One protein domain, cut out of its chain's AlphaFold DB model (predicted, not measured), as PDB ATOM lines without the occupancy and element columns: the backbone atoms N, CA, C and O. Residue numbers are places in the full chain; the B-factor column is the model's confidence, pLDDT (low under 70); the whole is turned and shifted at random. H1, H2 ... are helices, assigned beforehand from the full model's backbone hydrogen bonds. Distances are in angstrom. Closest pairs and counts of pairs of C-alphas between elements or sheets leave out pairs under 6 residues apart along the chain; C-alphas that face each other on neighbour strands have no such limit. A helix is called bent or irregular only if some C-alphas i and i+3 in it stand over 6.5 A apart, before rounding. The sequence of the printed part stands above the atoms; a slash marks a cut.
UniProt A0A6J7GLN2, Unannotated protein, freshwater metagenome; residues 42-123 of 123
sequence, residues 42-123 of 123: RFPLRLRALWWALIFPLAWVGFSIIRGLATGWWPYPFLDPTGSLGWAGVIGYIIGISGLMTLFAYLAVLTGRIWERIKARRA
ATOM      1  N   ARG A  42      89.435  84.795  95.248       74.81
ATOM      2  CA  ARG A  42      89.989  85.676  96.294       74.81
ATOM      3  C   ARG A  42      89.877  87.157  95.935       74.81
ATOM      4  O   ARG A  42      89.739  87.988  96.828       74.81
ATOM      5  N   PHE A  43      89.904  87.484  94.642       70.81
ATOM      6  CA  PHE A  43      89.840  88.859  94.150       70.81
ATOM      7  C   PHE A  43      88.857  88.991  92.978       70.81
ATOM      8  O   PHE A  43      88.957  88.236  92.005       70.81
ATOM      9  N   PRO A  44      87.931  89.967  93.005       69.62
ATOM     10  CA  PRO A  44      87.033  90.214  91.885       69.62
ATOM     11  C   PRO A  44      87.804  90.856  90.722       69.62
ATOM     12  O   PRO A  44      88.051  92.065  90.697       69.62
ATOM     13  N   LEU A  45      88.165  90.049  89.724       73.94
ATOM     14  CA  LEU A  45      88.754  90.530  88.475       73.94
ATOM     15  C   LEU A  45      87.724  91.358  87.693       73.94
ATOM     16  O   LEU A  45      86.718  90.856  87.182       73.94
ATOM     17  N   ARG A  46      87.972  92.667  87.605       80.06
ATOM     18  CA  ARG A  46      87.148  93.598  86.822       80.06
ATOM     19  C   ARG A  46      87.461  93.435  85.339       80.06
ATOM     20  O   ARG A  46      88.620  93.283  84.974       80.06
ATOM     21  N   LEU A  47      86.463  93.622  84.470       78.44
ATOM     22  CA  LEU A  47      86.685  93.653  83.015       78.44
ATOM     23  C   LEU A  47      87.703  94.725  82.601       78.44
ATOM     24  O   LEU A  47      88.392  94.565  81.604       78.44
ATOM     25  N   ARG A  48      87.869  95.783  83.408       84.31
ATOM     26  CA  ARG A  48      88.903  96.799  83.190       84.31
ATOM     27  C   ARG A  48      90.330  96.230  83.205       84.31
ATOM     28  O   ARG A  48      91.209  96.831  82.603       84.31
ATOM     29  N   ALA A  49      90.566  95.086  83.849       79.88
ATOM     30  CA  ALA A  49      91.862  94.414  83.824       79.88
ATOM     31  C   ALA A  49      92.251  93.935  82.411       79.88
ATOM     32  O   ALA A  49      93.438  93.908  82.099       79.88
ATOM     33  N   LEU A  50      91.278  93.649  81.532       81.50
ATOM     34  CA  LEU A  50      91.550  93.282  80.136       81.50
ATOM     35  C   LEU A  50      92.251  94.419  79.380       81.50
ATOM     36  O   LEU A  50      93.117  94.153  78.555       81.50
ATOM     37  N   TRP A  51      91.941  95.683  79.696       86.88
ATOM     38  CA  TRP A  51      92.623  96.826  79.082       86.88
ATOM     39  C   TRP A  51      94.113  96.832  79.402       86.88
ATOM     40  O   TRP A  51      94.924  97.086  78.518       86.88
ATOM     41  N   TRP A  52      94.480  96.503  80.640       85.31
ATOM     42  CA  TRP A  52      95.882  96.427  81.046       85.31
ATOM     43  C   TRP A  52      96.618  95.259  80.388       85.31
ATOM     44  O   TRP A  52      97.785  95.407  80.037       85.31
ATOM     45  N   ALA A  53      95.923  94.143  80.145       85.19
ATOM     46  CA  ALA A  53      96.486  93.000  79.430       85.19
ATOM     47  C   ALA A  53      96.861  93.328  77.974       85.19
ATOM     48  O   ALA A  53      97.770  92.702  77.438       85.19
ATOM     49  N   LEU A  54      96.196  94.304  77.343       92.31
ATOM     50  CA  LEU A  54      96.433  94.673  75.942       92.31
ATOM     51  C   LEU A  54      97.236  95.960  75.763       92.31
ATOM     52  O   LEU A  54      98.026  96.055  74.829       92.31
ATOM     53  N   ILE A  55      97.070  96.956  76.634       94.56
ATOM     54  CA  ILE A  55      97.699  98.269  76.438       94.56
ATOM     55  C   ILE A  55      99.225  98.173  76.416       94.56
ATOM     56  O   ILE A  55      99.864  98.763  75.552       94.56
ATOM     57  N   PHE A  56      99.802  97.391  77.330       92.25
ATOM     58  CA  PHE A  56     101.244  97.226  77.431       92.25
ATOM     59  C   PHE A  56     101.846  96.532  76.197       92.25
ATOM     60  O   PHE A  56     102.722  97.131  75.566       92.25
ATOM     61  N   PRO A  57     101.393  95.327  75.784       93.12
ATOM     62  CA  PRO A  57     101.953  94.677  74.602       93.12
ATOM     63  C   PRO A  57     101.688  95.464  73.315       93.12
ATOM     64  O   PRO A  57     102.577  95.534  72.473       93.12
ATOM     65  N   LEU A  58     100.527  96.112  73.159       96.25
ATOM     66  CA  LEU A  58     100.246  96.919  71.966       96.25
ATOM     67  C   LEU A  58     101.122  98.175  71.895       96.25
ATOM     68  O   LEU A  58     101.621  98.510  70.822       96.25
ATOM     69  N   ALA A  59     101.366  98.843  73.027       97.12
ATOM     70  CA  ALA A  59     102.308  99.958  73.085       97.12
ATOM     71  C   ALA A  59     103.736  99.503  72.741       97.12
ATOM     72  O   ALA A  59     104.428 100.170  71.971       97.12
ATOM     73  N   TRP A  60     104.157  98.343  73.252       96.94
ATOM     74  CA  TRP A  60     105.460  97.757  72.933       96.94
ATOM     75  C   TRP A  60     105.590  97.377  71.451       96.94
ATOM     76  O   TRP A  60     106.636  97.621  70.849       96.94
ATOM     77  N   VAL A  61     104.531  96.836  70.838       97.38
ATOM     78  CA  VAL A  61     104.480  96.567  69.391       97.38
ATOM     79  C   VAL A  61     104.606  97.869  68.605       97.38
ATOM     80  O   VAL A  61     105.431  97.944  67.698       97.38
ATOM     81  N   GLY A  62     103.852  98.910  68.975       97.81
ATOM     82  CA  GLY A  62     103.939 100.223  68.331       97.81
ATOM     83  C   GLY A  62     105.354 100.802  68.391       97.81
ATOM     84  O   GLY A  62     105.913 101.181  67.363       97.81
ATOM     85  N   PHE A  63     105.973 100.781  69.573       98.12
ATOM     86  CA  PHE A  63     107.373 101.165  69.748       98.12
ATOM     87  C   PHE A  63     108.320 100.331  68.873       98.12
ATOM     88  O   PHE A  63     109.179 100.886  68.189       98.12
ATOM     89  N   SER A  64     108.157  99.006  68.869       97.56
ATOM     90  CA  SER A  64     109.018  98.091  68.114       97.56
ATOM     91  C   SER A  64     108.919  98.314  66.610       97.56
ATOM     92  O   SER A  64     109.943  98.275  65.937       97.56
ATOM     93  N   ILE A  65     107.723  98.609  66.090       97.88
ATOM     94  CA  ILE A  65     107.525  98.959  64.679       97.88
ATOM     95  C   ILE A  65     108.223 100.277  64.352       97.88
ATOM     96  O   ILE A  65     108.989 100.333  63.397       97.88
ATOM     97  N   ILE A  66     108.009 101.324  65.155       98.31
ATOM     98  CA  ILE A  66     108.647 102.634  64.939       98.31
ATOM     99  C   ILE A  66     110.172 102.490  64.932       98.31
ATOM    100  O   ILE A  66     110.844 102.989  64.030       98.31
ATOM    101  N   ARG A  67     110.720 101.769  65.914       97.88
ATOM    102  CA  ARG A  67     112.158 101.505  65.995       97.88
ATOM    103  C   ARG A  67     112.648 100.675  64.807       97.88
ATOM    104  O   ARG A  67     113.676 101.020  64.238       97.88
ATOM    105  N   GLY A  68     111.923  99.625  64.423       97.12
ATOM    106  CA  GLY A  68     112.283  98.766  63.294       97.12
ATOM    107  C   GLY A  68     112.326  99.522  61.973       97.12
ATOM    108  O   GLY A  68     113.281  99.374  61.216       97.12
ATOM    109  N   LEU A  69     111.373 100.427  61.748       97.06
ATOM    110  CA  LEU A  69     111.383 101.328  60.594       97.06
ATOM    111  C   LEU A  69     112.563 102.310  60.619       97.06
ATOM    112  O   LEU A  69     113.110 102.626  59.567       97.06
ATOM    113  N   ALA A  70     112.965 102.785  61.800       98.12
ATOM    114  CA  ALA A  70     114.062 103.741  61.944       98.12
ATOM    115  C   ALA A  70     115.457 103.102  61.842       98.12
ATOM    116  O   ALA A  70     116.387 103.746  61.359       98.12
ATOM    117  N   THR A  71     115.631 101.866  62.321       97.56
ATOM    118  CA  THR A  71     116.959 101.236  62.451       97.56
ATOM    119  C   THR A  71     117.140  99.974  61.614       97.56
ATOM    120  O   THR A  71     118.225  99.400  61.634       97.56
ATOM    121  N   GLY A  72     116.092  99.480  60.951       95.12
ATOM    122  CA  GLY A  72     116.102  98.197  60.238       95.12
ATOM    123  C   GLY A  72     116.235  96.968  61.145       95.12
ATOM    124  O   GLY A  72     116.450  95.866  60.654       95.12
ATOM    125  N   TRP A  73     116.137  97.136  62.469       94.69
ATOM    126  CA  TRP A  73     116.274  96.046  63.435       94.69
ATOM    127  C   TRP A  73     114.906  95.650  63.976       94.69
ATOM    128  O   TRP A  73     114.198  96.484  64.539       94.69
ATOM    129  N   TRP A  74     114.571  94.367  63.878       95.00
ATOM    130  CA  TRP A  74     113.297  93.827  64.338       95.00
ATOM    131  C   TRP A  74     113.520  92.857  65.501       95.00
ATOM    132  O   TRP A  74     114.356  91.961  65.387       95.00
ATOM    133  N   PRO A  75     112.780  92.993  66.619       92.06
ATOM    134  CA  PRO A  75     112.969  92.120  67.779       92.06
ATOM    135  C   PRO A  75     112.544  90.677  67.504       92.06
ATOM    136  O   PRO A  75     113.047  89.761  68.149       92.06
ATOM    137  N   TYR A  76     111.623  90.479  66.556       92.00
ATOM    138  CA  TYR A  76     111.151  89.167  66.149       92.00
ATOM    139  C   TYR A  76     110.975  89.089  64.631       92.00
ATOM    140  O   TYR A  76     110.471  90.049  64.044       92.00
ATOM    141  N   PRO A  77     111.272  87.934  64.003       91.50
ATOM    142  CA  PRO A  77     111.110  87.759  62.558       91.50
ATOM    143  C   PRO A  77     109.676  87.988  62.070       91.50
ATOM    144  O   PRO A  77     109.464  88.497  60.981       91.50
ATOM    145  N   PHE A  78     108.671  87.652  62.885       93.88
ATOM    146  CA  PHE A  78     107.265  87.848  62.526       93.88
ATOM    147  C   PHE A  78     106.806  89.313  62.565       93.88
ATOM    148  O   PHE A  78     105.709  89.612  62.097       93.88
ATOM    149  N   LEU A  79     107.601  90.214  63.155       96.25
ATOM    150  CA  LEU A  79     107.352  91.657  63.119       96.25
ATOM    151  C   LEU A  79     108.063  92.341  61.954       96.25
ATOM    152  O   LEU A  79     107.773  93.504  61.703       96.25
ATOM    153  N   ASP A  80     108.962  91.642  61.261       96.19
ATOM    154  CA  ASP A  80     109.708  92.180  60.132       96.19
ATOM    155  C   ASP A  80     108.873  92.097  58.838       96.19
ATOM    156  O   ASP A  80     108.653  91.001  58.307       96.19
ATOM    157  N   PRO A  81     108.406  93.234  58.286       96.44
ATOM    158  CA  PRO A  81     107.616  93.253  57.063       96.44
ATOM    159  C   PRO A  81     108.469  93.057  55.800       96.44
ATOM    160  O   PRO A  81     107.908  93.013  54.709       96.44
ATOM    161  N   THR A  82     109.799  92.976  55.908       95.38
ATOM    162  CA  THR A  82     110.689  92.686  54.769       95.38
ATOM    163  C   THR A  82     110.799  91.189  54.474       95.38
ATOM    164  O   THR A  82     111.249  90.797  53.397       95.38
ATOM    165  N   GLY A  83     110.347  90.346  55.408       90.81
ATOM    166  CA  GLY A  83     110.262  88.902  55.227       90.81
ATOM    167  C   GLY A  83     109.165  88.465  54.248       90.81
ATOM    168  O   GLY A  83     108.370  89.256  53.745       90.81
ATOM    169  N   SER A  84     109.075  87.153  54.024       91.44
ATOM    170  CA  SER A  84     108.169  86.538  53.039       91.44
ATOM    171  C   SER A  84     106.676  86.790  53.278       91.44
ATOM    172  O   SER A  84     105.888  86.697  52.340       91.44
ATOM    173  N   LEU A  85     106.272  87.098  54.513       92.19
ATOM    174  CA  LEU A  85     104.871  87.345  54.866       92.19
ATOM    175  C   LEU A  85     104.450  88.816  54.714       92.19
ATOM    176  O   LEU A  85     103.253  89.116  54.747       92.19
ATOM    177  N   GLY A  86     105.409  89.734  54.567       95.94
ATOM    178  CA  GLY A  86     105.139  91.161  54.452       95.94
ATOM    179  C   GLY A  86     104.348  91.754  55.625       95.94
ATOM    180  O   GLY A  86     104.177  91.156  56.690       95.94
ATOM    181  N   TRP A  87     103.773  92.936  55.396       97.38
ATOM    182  CA  TRP A  87     102.882  93.594  56.359       97.38
ATOM    183  C   TRP A  87     101.631  92.783  56.707       97.38
ATOM    184  O   TRP A  87     101.144  92.868  57.833       97.38
ATOM    185  N   ALA A  88     101.120  91.979  55.771       97.44
ATOM    186  CA  ALA A  88      99.966  91.120  56.021       97.44
ATOM    187  C   ALA A  88     100.263  90.096  57.128       97.44
ATOM    188  O   ALA A  88      99.444  89.912  58.029       97.44
ATOM    189  N   GLY A  89     101.456  89.492  57.109       97.12
ATOM    190  CA  GLY A  89     101.929  88.615  58.177       97.12
ATOM    191  C   GLY A  89     102.035  89.323  59.517       97.12
ATOM    192  O   GLY A  89     101.469  88.851  60.500       97.12
ATOM    193  N   VAL A  90     102.705  90.478  59.542       97.50
ATOM    194  CA  VAL A  90     102.892  91.281  60.763       97.50
ATOM    195  C   VAL A  90     101.544  91.594  61.419       97.50
ATOM    196  O   VAL A  90     101.345  91.321  62.605       97.50
ATOM    197  N   ILE A  91     100.583  92.097  60.638       97.81
ATOM    198  CA  ILE A  91      99.225  92.398  61.113       97.81
ATOM    199  C   ILE A  91      98.521  91.124  61.594       97.81
ATOM    200  O   ILE A  91      97.905  91.130  62.664       97.81
ATOM    201  N   GLY A  92      98.643  90.021  60.850       98.12
ATOM    202  CA  GLY A  92      98.075  88.727  61.224       98.12
ATOM    203  C   GLY A  92      98.572  88.233  62.586       98.12
ATOM    204  O   GLY A  92      97.761  87.840  63.426       98.12
ATOM    205  N   TYR A  93      99.878  88.322  62.851       97.06
ATOM    206  CA  TYR A  93     100.458  87.964  64.149       97.06
ATOM    207  C   TYR A  93      99.984  88.884  65.275       97.06
ATOM    208  O   TYR A  93      99.620  88.390  66.343       97.06
ATOM    209  N   ILE A  94      99.932  90.200  65.043       97.00
ATOM    210  CA  ILE A  94      99.441  91.163  66.040       97.00
ATOM    211  C   ILE A  94      97.997  90.833  66.427       97.00
ATOM    212  O   ILE A  94      97.691  90.747  67.618       97.00
ATOM    213  N   ILE A  95      97.121  90.601  65.446       97.62
ATOM    214  CA  ILE A  95      95.712  90.258  65.686       97.62
ATOM    215  C   ILE A  95      95.596  88.902  66.384       97.62
ATOM    216  O   ILE A  95      94.894  88.796  67.388       97.62
ATOM    217  N   GLY A  96      96.292  87.876  65.889       97.62
ATOM    218  CA  GLY A  96      96.217  86.521  66.435       97.62
ATOM    219  C   GLY A  96      96.676  86.449  67.891       97.62
ATOM    220  O   GLY A  96      95.960  85.917  68.742       97.62
ATOM    221  N   ILE A  97      97.829  87.048  68.200       96.06
ATOM    222  CA  ILE A  97      98.376  87.076  69.563       96.06
ATOM    223  C   ILE A  97      97.483  87.924  70.477       96.06
ATOM    224  O   ILE A  97      97.109  87.461  71.554       96.06
ATOM    225  N   SER A  98      97.069  89.120  70.046       94.94
ATOM    226  CA  SER A  98      96.189  89.986  70.849       94.94
ATOM    227  C   SER A  98      94.831  89.331  71.116       94.94
ATOM    228  O   SER A  98      94.296  89.423  72.224       94.94
ATOM    229  N   GLY A  99      94.282  88.623  70.127       95.31
ATOM    230  CA  GLY A  99      93.054  87.845  70.265       95.31
ATOM    231  C   GLY A  99      93.206  86.713  71.278       95.31
ATOM    232  O   GLY A  99      92.371  86.577  72.173       95.31
ATOM    233  N   LEU A 100      94.304  85.956  71.208       95.44
ATOM    234  CA  LEU A 100      94.599  84.885  72.161       95.44
ATOM    235  C   LEU A 100      94.769  85.419  73.593       95.44
ATOM    236  O   LEU A 100      94.210  84.858  74.536       95.44
ATOM    237  N   MET A 101      95.475  86.539  73.764       92.56
ATOM    238  CA  MET A 101      95.617  87.203  75.065       92.56
ATOM    239  C   MET A 101      94.263  87.662  75.617       92.56
ATOM    240  O   MET A 101      93.961  87.440  76.792       92.56
ATOM    241  N   THR A 102      93.424  88.254  74.764       91.56
ATOM    242  CA  THR A 102      92.064  88.679  75.130       91.56
ATOM    243  C   THR A 102      91.214  87.491  75.566       91.56
ATOM    244  O   THR A 102      90.524  87.572  76.585       91.56
ATOM    245  N   LEU A 103      91.295  86.373  74.840       92.25
ATOM    246  CA  LEU A 103      90.596  85.136  75.176       92.25
ATOM    247  C   LEU A 103      91.012  84.623  76.559       92.25
ATOM    248  O   LEU A 103      90.147  84.376  77.397       92.25
ATOM    249  N   PHE A 104      92.313  84.517  76.837       89.44
ATOM    250  CA  PHE A 104      92.793  84.065  78.147       89.44
ATOM    251  C   PHE A 104      92.375  85.001  79.283       89.44
ATOM    252  O   PHE A 104      91.889  84.535  80.316       89.44
ATOM    253  N   ALA A 105      92.487  86.317  79.086       88.00
ATOM    254  CA  ALA A 105      92.047  87.295  80.078       88.00
ATOM    255  C   ALA A 105      90.534  87.192  80.346       88.00
ATOM    256  O   ALA A 105      90.091  87.261  81.495       88.00
ATOM    257  N   TYR A 106      89.734  86.967  79.302       88.69
ATOM    258  CA  TYR A 106      88.298  86.739  79.435       88.69
ATOM    259  C   TYR A 106      87.980  85.445  80.201       88.69
ATOM    260  O   TYR A 106      87.153  85.468  81.116       88.69
ATOM    261  N   LEU A 107      88.660  84.335  79.891       88.75
ATOM    262  CA  LEU A 107      88.496  83.062  80.604       88.75
ATOM    263  C   LEU A 107      88.868  83.183  82.093       88.75
ATOM    264  O   LEU A 107      88.164  82.642  82.951       88.75
ATOM    265  N   ALA A 108      89.906  83.952  82.425       84.88
ATOM    266  CA  ALA A 108      90.278  84.240  83.811       84.88
ATOM    267  C   ALA A 108      89.187  85.026  84.567       84.88
ATOM    268  O   ALA A 108      88.880  84.728  85.721       84.88
ATOM    269  N   VAL A 109      88.534  85.995  83.915       85.75
ATOM    270  CA  VAL A 109      87.383  86.702  84.509       85.75
ATOM    271  C   VAL A 109      86.178  85.769  84.662       85.75
ATOM    272  O   VAL A 109      85.483  85.809  85.681       85.75
ATOM    273  N   LEU A 110      85.907  84.933  83.657       86.31
ATOM    274  CA  LEU A 110      84.759  84.031  83.647       86.31
ATOM    275  C   LEU A 110      84.846  82.983  84.762       86.31
ATOM    276  O   LEU A 110      83.870  82.788  85.487       86.31
ATOM    277  N   THR A 111      86.006  82.351  84.932       86.00
ATOM    278  CA  THR A 111      86.260  81.370  86.002       86.00
ATOM    279  C   THR A 111      86.046  81.979  87.388       86.00
ATOM    280  O   THR A 111      85.322  81.398  88.198       86.00
ATOM    281  N   GLY A 112      86.547  83.197  87.629       84.00
ATOM    282  CA  GLY A 112      86.276  83.937  88.865       84.00
ATOM    283  C   GLY A 112      84.781  84.191  89.096       84.00
ATOM    284  O   GLY A 112      84.266  83.943  90.183       84.00
ATOM    285  N   ARG A 113      84.038  84.609  88.062       83.19
ATOM    286  CA  ARG A 113      82.580  84.835  88.169       83.19
ATOM    287  C   ARG A 113      81.787  83.554  88.428       83.19
ATOM    288  O   ARG A 113      80.803  83.592  89.167       83.19
ATOM    289  N   ILE A 114      82.165  82.442  87.796       86.31
ATOM    290  CA  ILE A 114      81.517  81.137  88.002       86.31
ATOM    291  C   ILE A 114      81.730  80.672  89.443       86.31
ATOM    292  O   ILE A 114      80.779  80.227  90.082       86.31
ATOM    293  N   TRP A 115      82.944  80.828  89.969       83.44
ATOM    294  CA  TRP A 115      83.267  80.457  91.342       83.44
ATOM    295  C   TRP A 115      82.424  81.215  92.374       83.44
ATOM    296  O   TRP A 115      81.805  80.586  93.233       83.44
ATOM    297  N   GLU A 116      82.304  82.540  92.234       83.31
ATOM    298  CA  GLU A 116      81.450  83.354  93.110       83.31
ATOM    299  C   GLU A 116      79.986  82.891  93.085       83.31
ATOM    300  O   GLU A 116      79.342  82.775  94.129       83.31
ATOM    301  N   ARG A 117      79.461  82.543  91.902       82.81
ATOM    302  CA  ARG A 117      78.097  82.002  91.771       82.81
ATOM    303  C   ARG A 117      77.931  80.650  92.463       82.81
ATOM    304  O   ARG A 117      76.889  80.413  93.067       82.81
ATOM    305  N   ILE A 118      78.917  79.757  92.361       85.50
ATOM    306  CA  ILE A 118      78.880  78.449  93.033       85.50
ATOM    307  C   ILE A 118      78.917  78.636  94.551       85.50
ATOM    308  O   ILE A 118      78.139  77.998  95.257       85.50
ATOM    309  N   LYS A 119      79.780  79.529  95.049       82.81
ATOM    310  CA  LYS A 119      79.891  79.844  96.477       82.81
ATOM    311  C   LYS A 119      78.583  80.414  97.033       82.81
ATOM    312  O   LYS A 119      78.111  79.927  98.052       82.81
ATOM    313  N   ALA A 120      77.963  81.362  96.328       83.00
ATOM    314  CA  ALA A 120      76.693  81.968  96.735       83.00
ATOM    315  C   ALA A 120      75.508  80.984  96.767       83.00
ATOM    316  O   ALA A 120      74.574  81.197  97.523       83.00
ATOM    317  N   ARG A 121      75.530  79.908  95.964       84.56
ATOM    318  CA  ARG A 121      74.492  78.855  95.980       84.56
ATOM    319  C   ARG A 121      74.643  77.847  97.124       84.56
ATOM    320  O   ARG A 121      73.733  77.055  97.337       84.56
ATOM    321  N   ARG A 122      75.815  77.794  97.764       81.56
ATOM    322  CA  ARG A 122      76.134  76.851  98.850       81.56
ATOM    323  C   ARG A 122      76.006  77.473 100.246       81.56
ATOM    324  O   ARG A 122      76.158  76.739 101.216       81.56
ATOM    325  N   ALA A 123      75.802  78.787 100.326       73.44
ATOM    326  CA  ALA A 123      75.517  79.533 101.550       73.44
ATOM    327  C   ALA A 123      74.003  79.690 101.715       73.44
ATOM    328  O   ALA A 123      73.552  79.674 102.878       73.44
TER     329      ALA A 123
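What this domain is: This is residues 42 to 123 of the 123 residues of the protein "Unannotated protein" of freshwater metagenome (UniProt A0A6J7GLN2). A long helical hairpin: H1 and H2 lie side by side at a shallow tilt, with the looped residues 72 to 85 joining them at one end and residues 117 to 123 sticking out at the other. The printed part has 82 residues with two named helices, H1 then H2, and no named strand; the class is all helix. It is a rod, only just extended and close to loose, with a radius of gyration of the C-alphas of 18.1 A and spans of 61 by 20 by 14 A.

How they stand to each other: H1, residues 48 to 71, and H2, residues 86 to 122, form a helical hairpin, running opposite ways at a shallow tilt of 15 degrees. They touch through residues 50 to 54 of H1 and 98 to 106 of H2 alone; the closest C-alphas, of Leu 50 and Ala 105, are 6.0 A apart. Every O i to N i+4 pair is within hydrogen-bond range in H2, and 17 of 20 in H1.

Where its parts are: H1 begins at C-alpha 48 (88.903, 96.799, 83.190) and spans 35.2 A; it is only just irregular, with C-alphas 53 and 56 6.7 A apart. H2 spans 54.9 A, ending at C-alpha 122 (76.134, 76.851, 98.850).

The domain as a whole: The farthest C-alphas, of Thr 71 and Ala 123, are 61.0 A apart. The printed part has no cut; the H1 to H2 link is long. Residue 44 has pLDDT under 70.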